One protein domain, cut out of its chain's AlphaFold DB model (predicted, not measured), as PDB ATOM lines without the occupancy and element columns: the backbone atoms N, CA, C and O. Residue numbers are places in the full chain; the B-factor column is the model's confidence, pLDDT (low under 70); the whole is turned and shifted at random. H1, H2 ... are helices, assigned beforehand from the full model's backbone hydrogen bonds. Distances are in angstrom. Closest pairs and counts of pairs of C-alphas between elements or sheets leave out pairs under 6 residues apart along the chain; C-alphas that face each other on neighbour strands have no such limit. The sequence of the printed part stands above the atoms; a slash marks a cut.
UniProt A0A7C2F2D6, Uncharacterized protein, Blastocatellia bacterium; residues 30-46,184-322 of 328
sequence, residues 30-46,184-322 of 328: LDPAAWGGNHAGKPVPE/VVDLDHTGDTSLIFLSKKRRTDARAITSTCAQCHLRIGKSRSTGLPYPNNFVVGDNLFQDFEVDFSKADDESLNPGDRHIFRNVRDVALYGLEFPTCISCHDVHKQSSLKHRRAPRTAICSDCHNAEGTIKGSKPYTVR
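This is residues 30 to 46 and 184 to 322 of the 328 residues of an uncharacterized protein of Blastocatellia bacterium (UniProt A0A7C2F2D6). Little regular structure: a mostly looped body round a small core of two longer helices, H2 and H4, side by side, with short H3 and H7 on H4 and H5 on H2. The 156 printed residues include seven named helices, H1 to H7, and no named strand; under half are in named elements, class all helix. It is compact, radius of gyration of the C-alphas 16.4 A, spanning 49 by 40 by 30 A.

H1 is residues 187 to 190, from C-alpha 187 at (17.864, 52.964, 72.294); H2 is residues 206 to 217, 15.5 A from first to last C-alpha; H3 is residues 248 to 252; H4 is residues 258 to 271, 19.7 A; H5 is residues 280 to 283; H6 is residues 292 to 296; H7 is residues 301 to 305, ending with C-alpha 305 at (-7.539, 23.622, 82.188).

The hub, H4, touches H2 (C-alphas 210 and 267, 6.2 A), opposite ways at a shallow tilt of 33 degrees, only just short of steep. It also touches H3, closest C-alphas Ala 251 and Phe 264, 4.7 A, and H7, His 262 and Asp 305, 5.9 A. Residues 209 to 213 of H2 alone touch H5, which touches H6; H1 touches no helix. Every O i to N i+4 pair is within hydrogen-bond range in H4, and 7 of 8 in H2; H3, H6 and H7 have 0 of 1, but 2 of 2 O i to N i+3 pairs.

Residues 47 to 183 are not printed; C-alphas 46 and 184 are 7.6 A apart. The links H1 to H2 and H2 to H3 are long. Residues 310 to 311 and 314 to 315 have pLDDT under 70.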
ATOM      1  N   LEU A  30     -15.547  40.445  70.015       96.56
ATOM      2  CA  LEU A  30     -14.709  41.377  69.273       96.56
ATOM      3  C   LEU A  30     -14.193  40.715  67.994       96.56
ATOM      4  O   LEU A  30     -14.071  39.492  67.933       96.56
ATOM      5  N   ASP A  31     -13.863  41.533  66.997       97.00
ATOM      6  CA  ASP A  31     -13.067  41.101  65.851       97.00
ATOM      7  C   ASP A  31     -11.572  41.130  66.235       97.00
ATOM      8  O   ASP A  31     -11.039  42.216  66.502       97.00
ATOM      9  N   PRO A  32     -10.874  39.975  66.262       97.50
ATOM     10  CA  PRO A  32      -9.449  39.911  66.576       97.50
ATOM     11  C   PRO A  32      -8.568  40.780  65.672       97.50
ATOM     12  O   PRO A  32      -7.522  41.247  66.122       97.50
ATOM     13  N   ALA A  33      -8.971  41.017  64.419       97.62
ATOM     14  CA  ALA A  33      -8.187  41.764  63.435       97.62
ATOM     15  C   ALA A  33      -8.372  43.295  63.529       97.62
ATOM     16  O   ALA A  33      -7.602  44.050  62.933       97.62
ATOM     17  N   ALA A  34      -9.349  43.777  64.302       97.19
ATOM     18  CA  ALA A  34      -9.816  45.167  64.259       97.19
ATOM     19  C   ALA A  34      -8.988  46.185  65.074       97.19
ATOM     20  O   ALA A  34      -9.486  47.260  65.410       97.19
ATOM     21  N   TRP A  35      -7.742  45.877  65.437       97.50
ATOM     22  CA  TRP A  35      -6.877  46.790  66.196       97.50
ATOM     23  C   TRP A  35      -5.447  46.799  65.662       97.50
ATOM     24  O   TRP A  35      -5.013  45.826  65.051       97.50
ATOM     25  N   GLY A  36      -4.714  47.882  65.937       96.50
ATOM     26  CA  GLY A  36      -3.287  47.989  65.636       96.50
ATOM     27  C   GLY A  36      -2.945  47.903  64.145       96.50
ATOM     28  O   GLY A  36      -3.803  48.038  63.271       96.50
ATOM     29  N   GLY A  37      -1.659  47.693  63.873       96.44
ATOM     30  CA  GLY A  37      -1.132  47.399  62.542       96.44
ATOM     31  C   GLY A  37      -0.485  46.017  62.488       96.44
ATOM     32  O   GLY A  37      -0.490  45.284  63.475       96.44
ATOM     33  N   ASN A  38       0.083  45.676  61.335       96.88
ATOM     34  CA  ASN A  38       0.859  44.455  61.146       96.88
ATOM     35  C   ASN A  38       2.037  44.673  60.182       96.88
ATOM     36  O   ASN A  38       2.057  45.650  59.417       96.88
ATOM     37  N   HIS A  39       2.964  43.718  60.181       97.12
ATOM     38  CA  HIS A  39       4.069  43.598  59.228       97.12
ATOM     39  C   HIS A  39       3.932  42.427  58.241       97.12
ATOM     40  O   HIS A  39       4.897  42.073  57.565       97.12
ATOM     41  N   ALA A  40       2.731  41.869  58.067       97.00
ATOM     42  CA  ALA A  40       2.505  40.816  57.085       97.00
ATOM     43  C   ALA A  40       2.860  41.293  55.669       97.00
ATOM     44  O   ALA A  40       2.344  42.301  55.181       97.00
ATOM     45  N   GLY A  41       3.773  40.569  55.020       94.75
ATOM     46  CA  GLY A  41       4.269  40.883  53.679       94.75
ATOM     47  C   GLY A  41       5.231  42.071  53.616       94.75
ATOM     48  O   GLY A  41       5.631  42.458  52.520       94.75
ATOM     49  N   LYS A  42       5.615  42.654  54.758       96.88
ATOM     50  CA  LYS A  42       6.634  43.706  54.838       96.88
ATOM     51  C   LYS A  42       8.003  43.092  55.147       96.88
ATOM     52  O   LYS A  42       8.050  42.014  55.739       96.88
ATOM     53  N   PRO A  43       9.117  43.749  54.778       94.88
ATOM     54  CA  PRO A  43      10.447  43.293  55.170       94.88
ATOM     55  C   PRO A  43      10.577  43.167  56.691       94.88
ATOM     56  O   PRO A  43       9.979  43.951  57.431       94.88
ATOM     57  N   VAL A  44      11.384  42.205  57.144       94.19
ATOM     58  CA  VAL A  44      11.797  42.136  58.552       94.19
ATOM     59  C   VAL A  44      12.569  43.425  58.868       94.19
ATOM     60  O   VAL A  44      13.523  43.729  58.147       94.19
ATOM     61  N   PRO A  45      12.168  44.206  59.889       95.25
ATOM     62  CA  PRO A  45      12.884  45.419  60.258       95.25
ATOM     63  C   PRO A  45      14.337  45.136  60.632       95.25
ATOM     64  O   PRO A  45      14.641  44.072  61.170       95.25
ATOM     65  N   GLU A  46      15.214  46.117  60.438       93.75
ATOM     66  CA  GLU A  46      16.520  46.101  61.093       93.75
ATOM     67  C   GLU A  46      16.335  46.172  62.613       93.75
ATOM     68  O   GLU A  46      15.453  46.875  63.123       93.75
ATOM     69  N   VAL A 184      11.654  45.856  67.789       95.19
ATOM     70  CA  VAL A 184      12.591  46.944  67.497       95.19
ATOM     71  C   VAL A 184      12.631  47.859  68.716       95.19
ATOM     72  O   VAL A 184      11.619  48.454  69.094       95.19
ATOM     73  N   VAL A 185      13.790  47.913  69.365       93.25
ATOM     74  CA  VAL A 185      13.971  48.637  70.622       93.25
ATOM     75  C   VAL A 185      14.338  50.093  70.360       93.25
ATOM     76  O   VAL A 185      15.158  50.391  69.497       93.25
ATOM     77  N   ASP A 186      13.754  50.996  71.139       94.69
ATOM     78  CA  ASP A 186      14.204  52.383  71.206       94.69
ATOM     79  C   ASP A 186      15.459  52.449  72.090       94.69
ATOM     80  O   ASP A 186      15.414  52.030  73.249       94.69
ATOM     81  N   LEU A 187      16.589  52.925  71.564       92.38
ATOM     82  CA  LEU A 187      17.864  52.964  72.294       92.38
ATOM     83  C   LEU A 187      17.867  53.977  73.453       92.38
ATOM     84  O   LEU A 187      18.621  53.800  74.416       92.38
ATOM     85  N   ASP A 188      16.953  54.948  73.445       96.00
ATOM     86  CA  ASP A 188      16.775  55.894  74.549       96.00
ATOM     87  C   ASP A 188      16.133  55.232  75.787       96.00
ATOM     88  O   ASP A 188      16.045  55.839  76.861       96.00
ATOM     89  N   HIS A 189      15.759  53.942  75.712       95.75
ATOM     90  CA  HIS A 189      15.233  53.191  76.860       95.75
ATOM     91  C   HIS A 189      16.210  53.093  78.041       95.75
ATOM     92  O   HIS A 189      15.794  52.784  79.165       95.75
ATOM     93  N   THR A 190      17.498  53.350  77.799       93.19
ATOM     94  CA  THR A 190      18.524  53.466  78.843       93.19
ATOM     95  C   THR A 190      18.221  54.614  79.813       93.19
ATOM     96  O   THR A 190      18.469  54.479  81.013       93.19
ATOM     97  N   GLY A 191      17.620  55.703  79.318       95.56
ATOM     98  CA  GLY A 191      17.108  56.818  80.114       95.56
ATOM     99  C   GLY A 191      15.654  56.629  80.555       95.56
ATOM    100  O   GLY A 191      15.289  57.045  81.657       95.56
ATOM    101  N   ASP A 192      14.825  55.954  79.750       96.75
ATOM    102  CA  ASP A 192      13.449  55.631  80.133       96.75
ATOM    103  C   ASP A 192      12.965  54.240  79.702       96.75
ATOM    104  O   ASP A 192      12.503  53.997  78.591       96.75
ATOM    105  N   THR A 193      12.904  53.334  80.676       94.94
ATOM    106  CA  THR A 193      12.347  51.985  80.492       94.94
ATOM    107  C   THR A 193      10.871  51.940  80.064       94.94
ATOM    108  O   THR A 193      10.367  50.854  79.787       94.94
ATOM    109  N   SER A 194      10.125  53.048  80.017       95.44
ATOM    110  CA  SER A 194       8.779  53.033  79.421       95.44
ATOM    111  C   SER A 194       8.809  52.788  77.907       95.44
ATOM    112  O   SER A 194       7.843  52.259  77.365       95.44
ATOM    113  N   LEU A 195       9.940  53.064  77.254       96.00
ATOM    114  CA  LEU A 195      10.116  52.909  75.812       96.00
ATOM    115  C   LEU A 195      10.248  51.442  75.379       96.00
ATOM    116  O   LEU A 195       9.882  51.097  74.258       96.00
ATOM    117  N   ILE A 196      10.665  50.537  76.271       94.38
ATOM    118  CA  ILE A 196      10.834  49.115  75.938       94.38
ATOM    119  C   ILE A 196       9.552  48.310  76.189       94.38
ATOM    120  O   ILE A 196       8.972  48.341  77.277       94.38
ATOM    121  N   PHE A 197       9.084  47.566  75.184       96.00
ATOM    122  CA  PHE A 197       7.919  46.689  75.333       96.00
ATOM    123  C   PHE A 197       8.190  45.581  76.372       96.00
ATOM    124  O   PHE A 197       9.322  45.128  76.529       96.00
ATOM    125  N   LEU A 198       7.162  45.164  77.118       95.69
ATOM    126  CA  LEU A 198       7.233  44.248  78.276       95.69
ATOM    127  C   LEU A 198       8.027  44.757  79.489       95.69
ATOM    128  O   LEU A 198       8.191  44.015  80.468       95.69
ATOM    129  N   SER A 199       8.470  46.016  79.500       94.75
ATOM    130  CA  SER A 199       9.043  46.598  80.713       94.75
ATOM    131  C   SER A 199       8.017  46.646  81.840       94.75
ATOM    132  O   SER A 199       6.805  46.568  81.631       94.75
ATOM    133  N   LYS A 200       8.477  46.855  83.077       92.06
ATOM    134  CA  LYS A 200       7.557  47.062  84.207       92.06
ATOM    135  C   LYS A 200       6.593  48.236  83.980       92.06
ATOM    136  O   LYS A 200       5.497  48.182  84.533       92.06
ATOM    137  N   LYS A 201       6.999  49.240  83.193       94.38
ATOM    138  CA  LYS A 201       6.218  50.436  82.850       94.38
ATOM    139  C   LYS A 201       5.358  50.262  81.587       94.38
ATOM    140  O   LYS A 201       4.369  50.966  81.452       94.38
ATOM    141  N   ARG A 202       5.692  49.319  80.694       93.06
ATOM    142  CA  ARG A 202       5.010  49.092  79.406       93.06
ATOM    143  C   ARG A 202       4.645  47.617  79.221       93.06
ATOM    144  O   ARG A 202       5.216  46.900  78.403       93.06
ATOM    145  N   ARG A 203       3.687  47.148  80.023       92.81
ATOM    146  CA  ARG A 203       3.207  45.751  80.003       92.81
ATOM    147  C   ARG A 203       1.723  45.590  80.354       92.81
ATOM    148  O   ARG A 203       1.338  44.612  80.991       92.81
ATOM    149  N   THR A 204       0.911  46.572  79.977       93.88
ATOM    150  CA  THR A 204      -0.541  46.606  80.225       93.88
ATOM    151  C   THR A 204      -1.376  46.306  78.982       93.88
ATOM    152  O   THR A 204      -2.541  45.954  79.121       93.88
ATOM    153  N   ASP A 205      -0.799  46.392  77.781       96.50
ATOM    154  CA  ASP A 205      -1.501  46.065  76.537       96.50
ATOM    155  C   ASP A 205      -1.659  44.547  76.387       96.50
ATOM    156  O   ASP A 205      -0.776  43.845  75.885       96.50
ATOM    157  N   ALA A 206      -2.796  44.028  76.849       97.62
ATOM    158  CA  ALA A 206      -3.083  42.603  76.822       97.62
ATOM    159  C   ALA A 206      -3.086  42.020  75.404       97.62
ATOM    160  O   ALA A 206      -2.652  40.879  75.229       97.62
ATOM    161  N   ARG A 207      -3.524  42.777  74.391       98.00
ATOM    162  CA  ARG A 207      -3.620  42.289  73.008       98.00
ATOM    163  C   ARG A 207      -2.247  42.175  72.362       98.00
ATOM    164  O   ARG A 207      -1.955  41.134  71.767       98.00
ATOM    165  N   ALA A 208      -1.390  43.178  72.543       97.94
ATOM    166  CA  ALA A 208      -0.009  43.123  72.074       97.94
ATOM    167  C   ALA A 208       0.779  42.019  72.797       97.94
ATOM    168  O   ALA A 208       1.417  41.198  72.145       97.94
ATOM    169  N   ILE A 209       0.667  41.924  74.130       98.19
ATOM    170  CA  ILE A 209       1.338  40.872  74.921       98.19
ATOM    171  C   ILE A 209       0.913  39.486  74.441       98.19
ATOM    172  O   ILE A 209       1.748  38.611  74.219       98.19
ATOM    173  N   THR A 210      -0.394  39.291  74.273       98.06
ATOM    174  CA  THR A 210      -0.951  38.013  73.827       98.06
ATOM    175  C   THR A 210      -0.489  37.681  72.416       98.06
ATOM    176  O   THR A 210      -0.071  36.552  72.185       98.06
ATOM    177  N   SER A 211      -0.483  38.653  71.499       98.38
ATOM    178  CA  SER A 211       0.025  38.488  70.129       98.38
ATOM    179  C   SER A 211       1.491  38.047  70.119       98.38
ATOM    180  O   SER A 211       1.835  37.072  69.453       98.38
ATOM    181  N   THR A 212       2.336  38.674  70.944       98.12
ATOM    182  CA  THR A 212       3.755  38.316  71.081       98.12
ATOM    183  C   THR A 212       3.959  36.871  71.529       98.12
ATOM    184  O   THR A 212       4.847  36.197  71.019       98.12
ATOM    185  N   CYS A 213       3.161  36.359  72.465       98.06
ATOM    186  CA  CYS A 213       3.295  34.968  72.908       98.06
ATOM    187  C   CYS A 213       2.643  33.986  71.921       98.06
ATOM    188  O   CYS A 213       3.171  32.901  71.655       98.06
ATOM    189  N   ALA A 214       1.491  34.366  71.369       97.81
ATOM    190  CA  ALA A 214       0.693  33.543  70.473       97.81
ATOM    191  C   ALA A 214       1.393  33.263  69.138       97.81
ATOM    192  O   ALA A 214       1.155  32.194  68.584       97.81
ATOM    193  N   GLN A 215       2.306  34.132  68.680       96.25
ATOM    194  CA  GLN A 215       3.068  33.923  67.440       96.25
ATOM    195  C   GLN A 215       3.772  32.547  67.381       96.25
ATOM    196  O   GLN A 215       3.925  31.983  66.302       96.25
ATOM    197  N   CYS A 216       4.149  31.987  68.544       96.19
ATOM    198  CA  CYS A 216       4.779  30.665  68.658       96.19
ATOM    199  C   CYS A 216       3.932  29.635  69.420       96.19
ATOM    200  O   CYS A 216       4.033  28.425  69.186       96.19
ATOM    201  N   HIS A 217       3.156  30.088  70.408       95.81
ATOM    202  CA  HIS A 217       2.446  29.188  71.319       95.81
ATOM    203  C   HIS A 217       1.036  28.833  70.853       95.81
ATOM    204  O   HIS A 217       0.509  27.811  71.288       95.81
ATOM    205  N   LEU A 218       0.439  29.611  69.946       94.75
ATOM    206  CA  LEU A 218      -0.875  29.318  69.376       94.75
ATOM    207  C   LEU A 218      -0.739  28.384  68.170       94.75
ATOM    208  O   LEU A 218      -0.989  28.726  67.014       94.75
ATOM    209  N   ARG A 219      -0.266  27.181  68.479       86.00
ATOM    210  CA  ARG A 219       0.029  26.121  67.515       86.00
ATOM    211  C   ARG A 219      -1.278  25.651  66.876       86.00
ATOM    212  O   ARG A 219      -2.280  25.585  67.572       86.00
ATOM    213  N   ILE A 220      -1.235  25.286  65.592       88.06
ATOM    214  CA  ILE A 220      -2.360  25.001  64.664       88.06
ATOM    215  C   ILE A 220      -2.924  26.214  63.907       88.06
ATOM    216  O   ILE A 220      -3.733  26.023  63.000       88.06
ATOM    217  N   GLY A 221      -2.494  27.432  64.241       93.69
ATOM    218  CA  GLY A 221      -2.763  28.593  63.401       93.69
ATOM    219  C   GLY A 221      -1.989  28.560  62.083       93.69
ATOM    220  O   GLY A 221      -1.030  27.799  61.926       93.69
ATOM    221  N   LYS A 222      -2.408  29.399  61.138       97.25
ATOM    222  CA  LYS A 222      -1.728  29.583  59.851       97.25
ATOM    223  C   LYS A 222      -1.788  31.038  59.401       97.25
ATOM    224  O   LYS A 222      -2.791  31.716  59.598       97.25
ATOM    225  N   SER A 223      -0.734  31.520  58.760       98.06
ATOM    226  CA  SER A 223      -0.757  32.797  58.046       98.06
ATOM    227  C   SER A 223      -1.692  32.699  56.837       98.06
ATOM    228  O   SER A 223      -1.576  31.767  56.037       98.06
ATOM    229  N   ARG A 224      -2.608  33.661  56.675       97.88
ATOM    230  CA  ARG A 224      -3.492  33.738  55.500       97.88
ATOM    231  C   ARG A 224      -2.714  34.047  54.230       97.88
ATOM    232  O   ARG A 224      -2.978  33.443  53.197       97.88
ATOM    233  N   SER A 225      -1.759  34.969  54.315       97.94
ATOM    234  CA  SER A 225      -0.983  35.430  53.160       97.94
ATOM    235  C   SER A 225       0.043  34.416  52.655       97.94
ATOM    236  O   SER A 225       0.320  34.393  51.459       97.94
ATOM    237  N   THR A 226       0.606  33.573  53.525       97.88
ATOM    238  CA  THR A 226       1.688  32.641  53.138       97.88
ATOM    239  C   THR A 226       1.304  31.170  53.236       97.88
ATOM    240  O   THR A 226       1.995  30.318  52.680       97.88
ATOM    241  N   GLY A 227       0.235  30.843  53.965       97.19
ATOM    242  CA  GLY A 227      -0.132  29.465  54.294       97.19
ATOM    243  C   GLY A 227       0.805  28.784  55.300       97.19
ATOM    244  O   GLY A 227       0.575  27.625  55.647       97.19
ATOM    245  N   LEU A 228       1.847  29.473  55.781       97.81
ATOM    246  CA  LEU A 228       2.793  28.926  56.749       97.81
ATOM    247  C   LEU A 228       2.134  28.751  58.127       97.81
ATOM    248  O   LEU A 228       1.246  29.523  58.493       97.81
ATOM    249  N   PRO A 229       2.582  27.777  58.936       97.19
ATOM    250  CA  PRO A 229       2.035  27.492  60.265       97.19
ATOM    251  C   PRO A 229       2.533  28.468  61.348       97.19
ATOM    252  O   PRO A 229       2.455  28.185  62.542       97.19
ATOM    253  N   TYR A 230       3.079  29.603  60.925       97.19
ATOM    254  CA  TYR A 230       3.558  30.702  61.748       97.19
ATOM    255  C   TYR A 230       3.290  32.032  61.011       97.19
ATOM    256  O   TYR A 230       2.986  32.012  59.812       97.19
ATOM    257  N   PRO A 231       3.348  33.184  61.697       97.12
ATOM    258  CA  PRO A 231       2.963  34.467  61.110       97.12
ATOM    259  C   PRO A 231       3.908  34.942  60.006       97.12
ATOM    260  O   PRO A 231       5.117  34.716  60.068       97.12
ATOM    261  N   ASN A 232       3.369  35.671  59.032       97.38
ATOM    262  CA  ASN A 232       4.170  36.370  58.035       97.38
ATOM    263  C   ASN A 232       4.822  37.609  58.677       97.38
ATOM    264  O   ASN A 232       4.144  38.607  58.900       97.38
ATOM    265  N   ASN A 233       6.113  37.512  59.004       95.69
ATOM    266  CA  ASN A 233       6.970  38.613  59.462       95.69
ATOM    267  C   ASN A 233       6.397  39.420  60.646       95.69
ATOM    268  O   ASN A 233       6.406  40.647  60.632       95.69
ATOM    269  N   PHE A 234       5.886  38.741  61.681       97.00
ATOM    270  CA  PHE A 234       5.342  39.403  62.873       97.00
ATOM    271  C   PHE A 234       6.405  40.234  63.607       97.00
ATOM    272  O   PHE A 234       7.479  39.727  63.935       97.00
ATOM    273  N   VAL A 235       6.063  41.481  63.937       96.62
ATOM    274  CA  VAL A 235       6.873  42.355  64.790       96.62
ATOM    275  C   VAL A 235       6.134  42.604  66.098       96.62
ATOM    276  O   VAL A 235       4.924  42.807  66.139       96.62
ATOM    277  N   VAL A 236       6.860  42.593  67.211       96.06
ATOM    278  CA  VAL A 236       6.286  42.832  68.540       96.06
ATOM    279  C   VAL A 236       5.559  44.181  68.594       96.06
ATOM    280  O   VAL A 236       6.122  45.217  68.253       96.06
ATOM    281  N   GLY A 237       4.313  44.156  69.072       94.31
ATOM    282  CA  GLY A 237       3.394  45.298  69.040       94.31
ATOM    283  C   GLY A 237       2.365  45.221  67.908       94.31
ATOM    284  O   GLY A 237       1.322  45.866  68.004       94.31
ATOM    285  N   ASP A 238       2.606  44.392  66.890       97.25
ATOM    286  CA  ASP A 238       1.632  44.121  65.837       97.25
ATOM    287  C   ASP A 238       0.412  43.359  66.363       97.25
ATOM    288  O   ASP A 238       0.458  42.598  67.340       97.25
ATOM    289  N   ASN A 239      -0.683  43.494  65.623       98.25
ATOM    290  CA  ASN A 239      -1.818  42.603  65.714       98.25
ATOM    291  C   ASN A 239      -1.567  41.325  64.916       98.25
ATOM    292  O   ASN A 239      -1.716  41.284  63.691       98.25
ATOM    293  N   LEU A 240      -1.268  40.252  65.647       98.38
ATOM    294  CA  LEU A 240      -1.069  38.912  65.102       98.38
ATOM    295  C   LEU A 240      -2.234  38.462  64.200       98.38
ATOM    296  O   LEU A 240      -2.014  37.865  63.147       98.38
ATOM    297  N   PHE A 241      -3.474  38.761  64.590       98.44
ATOM    298  CA  PHE A 241      -4.676  38.202  63.967       98.44
ATOM    299  C   PHE A 241      -5.133  38.929  62.703       98.44
ATOM    300  O   PHE A 241      -6.125  38.508  62.107       98.44
ATOM    301  N   GLN A 242      -4.429  39.978  62.260       98.31
ATOM    302  CA  GLN A 242      -4.682  40.579  60.945       98.31
ATOM    303  C   GLN A 242      -4.289  39.625  59.805       98.31
ATOM    304  O   GLN A 242      -5.008  39.546  58.809       98.31
ATOM    305  N   ASP A 243      -3.256  38.798  59.994       98.25
ATOM    306  CA  ASP A 243      -2.847  37.768  59.025       98.25
ATOM    307  C   ASP A 243      -2.918  36.339  59.579       98.25
ATOM    308  O   ASP A 243      -3.254  35.418  58.837       98.25
ATOM    309  N   PHE A 244      -2.648  36.129  60.870       98.19
ATOM    310  CA  PHE A 244      -2.626  34.790  61.453       98.19
ATOM    311  C   PHE A 244      -4.043  34.313  61.800       98.19
ATOM    312  O   PHE A 244      -4.719  34.850  62.680       98.19
ATOM    313  N   GLU A 245      -4.508  33.299  61.080       97.44
ATOM    314  CA  GLU A 245      -5.820  32.685  61.228       97.44
ATOM    315  C   GLU A 245      -5.783  31.526  62.220       97.44
ATOM    316  O   GLU A 245      -4.925  30.643  62.143       97.44
ATOM    317  N   VAL A 246      -6.756  31.515  63.135       96.06
ATOM    318  CA  VAL A 246      -6.897  30.501  64.177       96.06
ATOM    319  C   VAL A 246      -8.369  30.198  64.426       96.06
ATOM    320  O   VAL A 246      -9.190  31.107  64.543       96.06
ATOM    321  N   ASP A 247      -8.695  28.915  64.573       95.81
ATOM    322  CA  ASP A 247      -9.993  28.477  65.078       95.81
ATOM    323  C   ASP A 247     -10.021  28.564  66.613       95.81
ATOM    324  O   ASP A 247      -9.519  27.695  67.327       95.81
ATOM    325  N   PHE A 248     -10.624  29.629  67.136       96.00
ATOM    326  CA  PHE A 248     -10.739  29.854  68.576       96.00
ATOM    327  C   PHE A 248     -11.679  28.879  69.301       96.00
ATOM    328  O   PHE A 248     -11.632  28.813  70.532       96.00
ATOM    329  N   SER A 249     -12.512  28.110  68.585       94.69
ATOM    330  CA  SER A 249     -13.357  27.075  69.207       94.69
ATOM    331  C   SER A 249     -12.521  25.957  69.837       94.69
ATOM    332  O   SER A 249     -12.944  25.324  70.803       94.69
ATOM    333  N   LYS A 250     -11.270  25.803  69.384       94.56
ATOM    334  CA  LYS A 250     -10.277  24.888  69.958       94.56
ATOM    335  C   LYS A 250      -9.955  25.146  71.427       94.56
ATOM    336  O   LYS A 250      -9.504  24.233  72.107       94.56
ATOM    337  N   ALA A 251     -10.258  26.327  71.963       93.75
ATOM    338  CA  ALA A 251     -10.160  26.582  73.401       93.75
ATOM    339  C   ALA A 251     -11.061  25.677  74.260       93.75
ATOM    340  O   ALA A 251     -10.768  25.478  75.439       93.75
ATOM    341  N   ASP A 252     -12.133  25.125  73.687       92.94
ATOM    342  CA  ASP A 252     -13.078  24.246  74.384       92.94
ATOM    343  C   ASP A 252     -12.917  22.765  73.987       92.94
ATOM    344  O   ASP A 252     -13.665  21.910  74.452       92.94
ATOM    345  N   ASP A 253     -11.915  22.440  73.164       92.62
ATOM    346  CA  ASP A 253     -11.623  21.073  72.729       92.62
ATOM    347  C   ASP A 253     -10.867  20.307  73.831       92.62
ATOM    348  O   ASP A 253      -9.657  20.457  74.034       92.62
ATOM    349  N   GLU A 254     -11.591  19.474  74.581       89.94
ATOM    350  CA  GLU A 254     -11.029  18.695  75.690       89.94
ATOM    351  C   GLU A 254     -10.006  17.637  75.246       89.94
ATOM    352  O   GLU A 254      -9.184  17.219  76.066       89.94
ATOM    353  N   SER A 255     -10.001  17.256  73.961       90.44
ATOM    354  CA  SER A 255      -9.037  16.297  73.404       90.44
ATOM    355  C   SER A 255      -7.641  16.896  73.211       90.44
ATOM    356  O   SER A 255      -6.657  16.157  73.089       90.44
ATOM    357  N   LEU A 256      -7.527  18.229  73.218       90.06
ATOM    358  CA  LEU A 256      -6.235  18.895  73.139       90.06
ATOM    359  C   LEU A 256      -5.390  18.630  74.383       90.06
ATOM    360  O   LEU A 256      -5.870  18.568  75.518       90.06
ATOM    361  N   ASN A 257      -4.076  18.571  74.156       89.56
ATOM    362  CA  ASN A 257      -3.080  18.614  75.216       89.56
ATOM    363  C   ASN A 257      -3.391  19.797  76.158       89.56
ATOM    364  O   ASN A 257      -3.506  20.926  75.671       89.56
ATOM    365  N   PRO A 258      -3.507  19.586  77.485       91.44
ATOM    366  CA  PRO A 258      -3.932  20.640  78.409       91.44
ATOM    367  C   PRO A 258      -3.104  21.928  78.319       91.44
ATOM    368  O   PRO A 258      -3.652  23.017  78.460       91.44
ATOM    369  N   GLY A 259      -1.802  21.811  78.032       91.12
ATOM    370  CA  GLY A 259      -0.926  22.964  77.817       91.12
ATOM    371  C   GLY A 259      -1.290  23.789  76.580       91.12
ATOM    372  O   GLY A 259      -1.273  25.012  76.652       91.12
ATOM    373  N   ASP A 260      -1.668  23.146  75.472       92.12
ATOM    374  CA  ASP A 260      -2.098  23.851  74.261       92.12
ATOM    375  C   ASP A 260      -3.480  24.488  74.487       92.12
ATOM    376  O   ASP A 260      -3.656  25.678  74.230       92.12
ATOM    377  N   ARG A 261      -4.433  23.756  75.084       92.75
ATOM    378  CA  ARG A 261      -5.768  24.294  75.413       92.75
ATOM    379  C   ARG A 261      -5.700  25.522  76.329       92.75
ATOM    380  O   ARG A 261      -6.413  26.493  76.096       92.75
ATOM    381  N   HIS A 262      -4.803  25.508  77.318       93.56
ATOM    382  CA  HIS A 262      -4.527  26.655  78.186       93.56
ATOM    383  C   HIS A 262      -4.141  27.911  77.384       93.56
ATOM    384  O   HIS A 262      -4.668  28.996  77.642       93.56
ATOM    385  N   ILE A 263      -3.263  27.767  76.385       95.44
ATOM    386  CA  ILE A 263      -2.895  28.872  75.493       95.44
ATOM    387  C   ILE A 263      -4.108  29.326  74.684       95.44
ATOM    388  O   ILE A 263      -4.415  30.516  74.684       95.44
ATOM    389  N   PHE A 264      -4.834  28.398  74.056       95.88
ATOM    390  CA  PHE A 264      -6.030  28.726  73.275       95.88
ATOM    391  C   PHE A 264      -7.051  29.527  74.074       95.88
ATOM    392  O   PHE A 264      -7.555  30.533  73.578       95.88
ATOM    393  N   ARG A 265      -7.333  29.116  75.314       95.44
ATOM    394  CA  ARG A 265      -8.273  29.826  76.179       95.44
ATOM    395  C   ARG A 265      -7.779  31.227  76.511       95.44
ATOM    396  O   ARG A 265      -8.540  32.172  76.329       95.44
ATOM    397  N   ASN A 266      -6.516  31.385  76.919       96.44
ATOM    398  CA  ASN A 266      -5.980  32.715  77.219       96.44
ATOM    399  C   ASN A 266      -6.062  33.646  76.006       96.44
ATOM    400  O   ASN A 266      -6.575  34.756  76.119       96.44
ATOM    401  N   VAL A 267      -5.614  33.170  74.842       97.56
ATOM    402  CA  VAL A 267      -5.631  33.971  73.620       97.56
ATOM    403  C   VAL A 267      -7.061  34.314  73.215       97.56
ATOM    404  O   VAL A 267      -7.343  35.478  72.947       97.56
ATOM    405  N   ARG A 268      -7.970  33.333  73.185       97.06
ATOM    406  CA  ARG A 268      -9.382  33.554  72.853       97.06
ATOM    407  C   ARG A 268      -9.995  34.619  73.748       97.06
ATOM    408  O   ARG A 268     -10.667  35.517  73.251       97.06
ATOM    409  N   ASP A 269      -9.791  34.510  75.054       96.50
ATOM    410  CA  ASP A 269     -10.453  35.392  76.004       96.50
ATOM    411  C   ASP A 269      -9.947  36.843  75.862       96.50
ATOM    412  O   ASP A 269     -10.734  37.786  75.964       96.50
ATOM    413  N   VAL A 270      -8.674  37.044  75.508       97.00
ATOM    414  CA  VAL A 270      -8.138  38.375  75.166       97.00
ATOM    415  C   VAL A 270      -8.635  38.852  73.794       97.00
ATOM    416  O   VAL A 270      -9.135  39.969  73.667       97.00
ATOM    417  N   ALA A 271      -8.515  38.020  72.757       97.19
ATOM    418  CA  ALA A 271      -8.749  38.414  71.366       97.19
ATOM    419  C   ALA A 271     -10.240  38.547  71.009       97.19
ATOM    420  O   ALA A 271     -10.619  39.498  70.331       97.19
ATOM    421  N   LEU A 272     -11.087  37.618  71.470       96.81
ATOM    422  CA  LEU A 272     -12.527  37.600  71.185       96.81
ATOM    423  C   LEU A 272     -13.371  38.229  72.287       96.81
ATOM    424  O   LEU A 272     -14.406  38.812  71.976       96.81
ATOM    425  N   TYR A 273     -12.984  38.099  73.557       95.94
ATOM    426  CA  TYR A 273     -13.796  38.618  74.667       95.94
ATOM    427  C   TYR A 273     -13.256  39.922  75.256       95.94
ATOM    428  O   TYR A 273     -13.964  40.571  76.025       95.94
ATOM    429  N   GLY A 274     -12.057  40.351  74.850       95.94
ATOM    430  CA  GLY A 274     -11.481  41.626  75.265       95.94
ATOM    431  C   GLY A 274     -11.012  41.646  76.713       95.94
ATOM    432  O   GLY A 274     -10.970  42.720  77.306       95.94
ATOM    433  N   LEU A 275     -10.690  40.490  77.305       95.12
ATOM    434  CA  LEU A 275     -10.130  40.468  78.651       95.12
ATOM    435  C   LEU A 275      -8.743  41.117  78.672       95.12
ATOM    436  O   LEU A 275      -7.880  40.802  77.856       95.12
ATOM    437  N   GLU A 276      -8.510  41.977  79.660       94.62
ATOM    438  CA  GLU A 276      -7.195  42.581  79.915       94.62
ATOM    439  C   GLU A 276      -6.363  41.778  80.931       94.62
ATOM    440  O   GLU A 276      -5.169  42.014  81.115       94.62
ATOM    441  N   PHE A 277      -6.986  40.800  81.599       92.19
ATOM    442  CA  PHE A 277      -6.359  39.947  82.602       92.19
ATOM    443  C   PHE A 277      -7.039  38.563  82.678       92.19
ATOM    444  O   PHE A 277      -8.269  38.501  82.631       92.19
ATOM    445  N   PRO A 278      -6.285  37.465  82.900       92.75
ATOM    446  CA  PRO A 278      -4.822  37.394  82.940       92.75
ATOM    447  C   PRO A 278      -4.193  37.440  81.540       92.75
ATOM    448  O   PRO A 278      -4.781  36.964  80.574       92.75
ATOM    449  N   THR A 279      -2.958  37.935  81.449       94.12
ATOM    450  CA  THR A 279      -2.091  37.753  80.272       94.12
ATOM    451  C   THR A 279      -1.038  36.683  80.558       94.12
ATOM    452  O   THR A 279      -0.873  36.227  81.695       94.12
ATOM    453  N   CYS A 280      -0.256  36.303  79.548       95.75
ATOM    454  CA  CYS A 280       0.787  35.285  79.687       95.75
ATOM    455  C   CYS A 280       1.796  35.641  80.804       95.75
ATOM    456  O   CYS A 280       2.141  34.814  81.651       95.75
ATOM    457  N   ILE A 281       2.210  36.909  80.879       95.56
ATOM    458  CA  ILE A 281       3.192  37.398  81.864       95.56
ATOM    459  C   ILE A 281       2.600  37.677  83.257       95.56
ATOM    460  O   ILE A 281       3.349  37.951  84.201       95.56
ATOM    461  N   SER A 282       1.274  37.594  83.420       93.88
ATOM    462  CA  SER A 282       0.638  37.598  84.745       93.88
ATOM    463  C   SER A 282       1.060  36.369  85.556       93.88
ATOM    464  O   SER A 282       1.221  36.451  86.775       93.88
ATOM    465  N   CYS A 283       1.303  35.247  84.872       94.00
ATOM    466  CA  CYS A 283       1.653  33.963  85.477       94.00
ATOM    467  C   CYS A 283       3.103  33.540  85.195       94.00
ATOM    468  O   CYS A 283       3.731  32.915  86.057       94.00
ATOM    469  N   HIS A 284       3.646  33.899  84.029       95.56
ATOM    470  CA  HIS A 284       4.984  33.507  83.593       95.56
ATOM    471  C   HIS A 284       6.022  34.615  83.808       95.56
ATOM    472  O   HIS A 284       5.795  35.801  83.568       95.56
ATOM    473  N   ASP A 285       7.198  34.217  84.276       94.44
ATOM    474  CA  ASP A 285       8.406  35.028  84.333       94.44
ATOM    475  C   ASP A 285       9.432  34.423  83.373       94.44
ATOM    476  O   ASP A 285      10.065  33.408  83.678       94.44
ATOM    477  N   VAL A 286       9.517  35.014  82.180       94.31
ATOM    478  CA  VAL A 286      10.254  34.457  81.039       94.31
ATOM    479  C   VAL A 286      11.746  34.391  81.335       94.31
ATOM    480  O   VAL A 286      12.344  33.324  81.207       94.31
ATOM    481  N   HIS A 287      12.339  35.490  81.807       94.44
ATOM    482  CA  HIS A 287      13.770  35.543  82.111       94.44
ATOM    483  C   HIS A 287      14.148  34.626  83.279       94.44
ATOM    484  O   HIS A 287      15.168  33.944  83.214       94.44
ATOM    485  N   LYS A 288      13.297  34.526  84.311       93.25
ATOM    486  CA  LYS A 288      13.531  33.625  85.455       93.25
ATOM    487  C   LYS A 288      13.135  32.174  85.198       93.25
ATOM    488  O   LYS A 288      13.271  31.358  86.108       93.25
ATOM    489  N   GLN A 289      12.604  31.858  84.014       91.94
ATOM    490  CA  GLN A 289      12.122  30.522  83.653       91.94
ATOM    491  C   GLN A 289      11.140  29.961  84.694       91.94
ATOM    492  O   GLN A 289      11.209  28.799  85.096       91.94
ATOM    493  N   SER A 290      10.249  30.818  85.194       93.31
ATOM    494  CA  SER A 290       9.444  30.521  86.373       93.31
ATOM    495  C   SER A 290       7.969  30.785  86.129       93.31
ATOM    496  O   SER A 290       7.591  31.793  85.544       93.31
ATOM    497  N   SER A 291       7.118  29.909  86.655       91.62
ATOM    498  CA  SER A 291       5.669  30.111  86.728       91.62
ATOM    499  C   SER A 291       5.197  30.368  88.161       91.62
ATOM    500  O   SER A 291       4.022  30.216  88.463       91.62
ATOM    501  N   LEU A 292       6.074  30.767  89.092       92.31
ATOM    502  CA  LEU A 292       5.680  30.950  90.499       92.31
ATOM    503  C   LEU A 292       4.543  31.968  90.693       92.31
ATOM    504  O   LEU A 292       3.752  31.814  91.626       92.31
ATOM    505  N   LYS A 293       4.421  32.970  89.807       92.12
ATOM    506  CA  LYS A 293       3.329  33.960  89.850       92.12
ATOM    507  C   LYS A 293       1.957  33.325  89.618       92.12
ATOM    508  O   LYS A 293       0.997  33.790  90.217       92.12
ATOM    509  N   HIS A 294       1.879  32.219  88.869       90.31
ATOM    510  CA  HIS A 294       0.651  31.434  88.686       90.31
ATOM    511  C   HIS A 294      -0.037  31.109  90.020       90.31
ATOM    512  O   HIS A 294      -1.249  31.219  90.139       90.31
ATOM    513  N   ARG A 295       0.738  30.786  91.068       88.00
ATOM    514  CA  ARG A 295       0.198  30.443  92.399       88.00
ATOM    515  C   ARG A 295      -0.474  31.620  93.113       88.00
ATOM    516  O   ARG A 295      -1.154  31.410  94.111       88.00
ATOM    517  N   ARG A 296      -0.217  32.844  92.651       87.12
ATOM    518  CA  ARG A 296      -0.707  34.102  93.228       87.12
ATOM    519  C   ARG A 296      -1.725  34.794  92.324       87.12
ATOM    520  O   ARG A 296      -2.279  35.809  92.730       87.12
ATOM    521  N   ALA A 297      -1.941  34.285  91.112       85.19
ATOM    522  CA  ALA A 297      -2.916  34.849  90.197       85.19
ATOM    523  C   ALA A 297      -4.342  34.615  90.738       85.19
ATOM    524  O   ALA A 297      -4.617  33.540  91.283       85.19
ATOM    525  N   PRO A 298      -5.259  35.590  90.592       85.56
ATOM    526  CA  PRO A 298      -6.677  35.381  90.834       85.56
ATOM    527  C   PRO A 298      -7.196  34.166  90.064       85.56
ATOM    528  O   PRO A 298      -6.870  33.965  88.891       85.56
ATOM    529  N   ARG A 299      -8.019  33.355  90.733       85.44
ATOM    530  CA  ARG A 299      -8.642  32.186  90.110       85.44
ATOM    531  C   ARG A 299      -9.635  32.653  89.051       85.44
ATOM    532  O   ARG A 299     -10.523  33.447  89.340       85.44
ATOM    533  N   THR A 300      -9.476  32.142  87.841       84.31
ATOM    534  CA  THR A 300     -10.327  32.421  86.678       84.31
ATOM    535  C   THR A 300     -10.590  31.110  85.934       84.31
ATOM    536  O   THR A 300     -10.010  30.077  86.276       84.31
ATOM    537  N   ALA A 301     -11.466  31.114  84.925       84.62
ATOM    538  CA  ALA A 301     -11.882  29.891  84.227       84.62
ATOM    539  C   ALA A 301     -10.708  29.080  83.635       84.62
ATOM    540  O   ALA A 301     -10.749  27.852  83.614       84.62
ATOM    541  N   ILE A 302      -9.623  29.751  83.235       87.88
ATOM    542  CA  ILE A 302      -8.398  29.124  82.715       87.88
ATOM    543  C   ILE A 302      -7.691  28.202  83.726       87.88
ATOM    544  O   ILE A 302      -6.960  27.298  83.332       87.88
ATOM    545  N   CYS A 303      -7.911  28.365  85.035       87.38
ATOM    546  CA  CYS A 303      -7.327  27.473  86.042       87.38
ATOM    547  C   CYS A 303      -7.818  26.023  85.872       87.38
ATOM    548  O   CYS A 303      -7.061  25.078  86.114       87.38
ATOM    549  N   SER A 304      -9.057  25.849  85.408       85.69
ATOM    550  CA  SER A 304      -9.711  24.549  85.222       85.69
ATOM    551  C   SER A 304      -9.127  23.729  84.060       85.69
ATOM    552  O   SER A 304      -9.390  22.527  83.928       85.69
ATOM    553  N   ASP A 305      -8.268  24.340  83.234       84.88
ATOM    554  CA  ASP A 305      -7.539  23.622  82.188       84.88
ATOM    555  C   ASP A 305      -6.574  22.589  82.743       84.88
ATOM    556  O   ASP A 305      -6.384  21.549  82.111       84.88
ATOM    557  N   CYS A 306      -6.034  22.844  83.934       85.19
ATOM    558  CA  CYS A 306      -5.073  21.976  84.606       85.19
ATOM    559  C   CYS A 306      -5.526  21.545  86.003       85.19
ATOM    560  O   CYS A 306      -5.007  20.556  86.517       85.19
ATOM    561  N   HIS A 307      -6.477  22.247  86.614       86.56
ATOM    562  CA  HIS A 307      -6.971  21.966  87.959       86.56
ATOM    563  C   HIS A 307      -8.446  21.565  87.946       86.56
ATOM    564  O   HIS A 307      -9.154  21.767  86.962       86.56
ATOM    565  N   ASN A 308      -8.913  20.978  89.047       79.06
ATOM    566  CA  ASN A 308     -10.333  20.694  89.221       79.06
ATOM    567  C   ASN A 308     -11.118  22.006  89.369       79.06
ATOM    568  O   ASN A 308     -10.643  22.937  90.021       79.06
ATOM    569  N   ALA A 309     -12.308  22.061  88.765       70.69
ATOM    570  CA  ALA A 309     -13.167  23.245  88.787       70.69
ATOM    571  C   ALA A 309     -13.744  23.535  90.184       70.69
ATOM    572  O   ALA A 309     -13.991  24.691  90.521       70.69
ATOM    573  N   GLU A 310     -13.913  22.500  91.011       67.81
ATOM    574  CA  GLU A 310     -14.524  22.596  92.335       67.81
ATOM    575  C   GLU A 310     -13.543  22.240  93.460       67.81
ATOM    576  O   GLU A 310     -12.674  21.373  93.330       67.81
ATOM    577  N   GLY A 311     -13.711  22.913  94.601       68.75
ATOM    578  CA  GLY A 311     -12.969  22.640  95.827       68.75
ATOM    579  C   GLY A 311     -11.575  23.273  95.895       68.75
ATOM    580  O   GLY A 311     -11.311  24.381  95.418       68.75
ATOM    581  N   THR A 312     -10.665  22.594  96.593       71.69
ATOM    582  CA  THR A 312      -9.274  23.054  96.712       71.69
ATOM    583  C   THR A 312      -8.528  22.769  95.413       71.69
ATOM    584  O   THR A 312      -8.609  21.657  94.900       71.69
ATOM    585  N   ILE A 313      -7.767  23.749  94.905       75.31
ATOM    586  CA  ILE A 313      -6.839  23.537  93.785       75.31
ATOM    587  C   ILE A 313      -5.807  22.496  94.234       75.31
ATOM    588  O   ILE A 313      -4.843  22.808  94.934       75.31
ATOM    589  N   LYS A 314      -6.063  21.242  93.873       68.62
ATOM    590  CA  LYS A 314      -5.234  20.074  94.157       68.62
ATOM    591  C   LYS A 314      -5.086  19.272  92.872       68.62
ATOM    592  O   LYS A 314      -6.039  19.134  92.111       68.62
ATOM    593  N   GLY A 315      -3.884  18.742  92.658       66.25
ATOM    594  CA  GLY A 315      -3.531  18.004  91.447       66.25
ATOM    595  C   GLY A 315      -3.324  18.906  90.228       66.25
ATOM    596  O   GLY A 315      -3.816  20.033  90.165       66.25
ATOM    597  N   SER A 316      -2.556  18.408  89.263       77.44
ATOM    598  CA  SER A 316      -2.392  19.008  87.938       77.44
ATOM    599  C   SER A 316      -2.654  17.935  86.892       77.44
ATOM    600  O   SER A 316      -2.040  16.867  86.968       77.44
ATOM    601  N   LYS A 317      -3.515  18.217  85.912       84.62
ATOM    602  CA  LYS A 317      -3.660  17.361  84.731       84.62
ATOM    603  C   LYS A 317      -2.284  17.248  84.053       84.62
ATOM    604  O   LYS A 317      -1.668  18.284  83.782       84.62
ATOM    605  N   PRO A 318      -1.758  16.031  83.822       83.31
ATOM    606  CA  PRO A 318      -0.512  15.861  83.090       83.31
ATOM    607  C   PRO A 318      -0.620  16.502  81.706       83.31
ATOM    608  O   PRO A 318      -1.646  16.381  81.039       83.31
ATOM    609  N   TYR A 319       0.443  17.165  81.265       85.38
ATOM    610  CA  TYR A 319       0.550  17.696  79.910       85.38
ATOM    611  C   TYR A 319       1.878  17.262  79.299       85.38
ATOM    612  O   TYR A 319       2.832  16.925  80.006       85.38
ATOM    613  N   THR A 320       1.931  17.267  77.973       83.31
ATOM    614  CA  THR A 320       3.132  16.879  77.234       83.31
ATOM    615  C   THR A 320       3.797  18.111  76.639       83.31
ATOM    616  O   THR A 320       3.138  18.970  76.055       83.31
ATOM    617  N   VAL A 321       5.119  18.208  76.795       81.81
ATOM    618  CA  VAL A 321       5.934  19.219  76.113       81.81
ATOM    619  C   VAL A 321       6.424  18.595  74.817       81.81
ATOM    620  O   VAL A 321       7.479  17.969  74.789       81.81
ATOM    621  N   ARG A 322       5.603  18.724  73.776       82.38
ATOM    622  CA  ARG A 322       5.912  18.310  72.408       82.38
ATOM    623  C   ARG A 322       5.385  19.340  71.414       82.38
ATOM    624  O   ARG A 322       4.503  20.131  71.751       82.38
TER     625      ARG A 322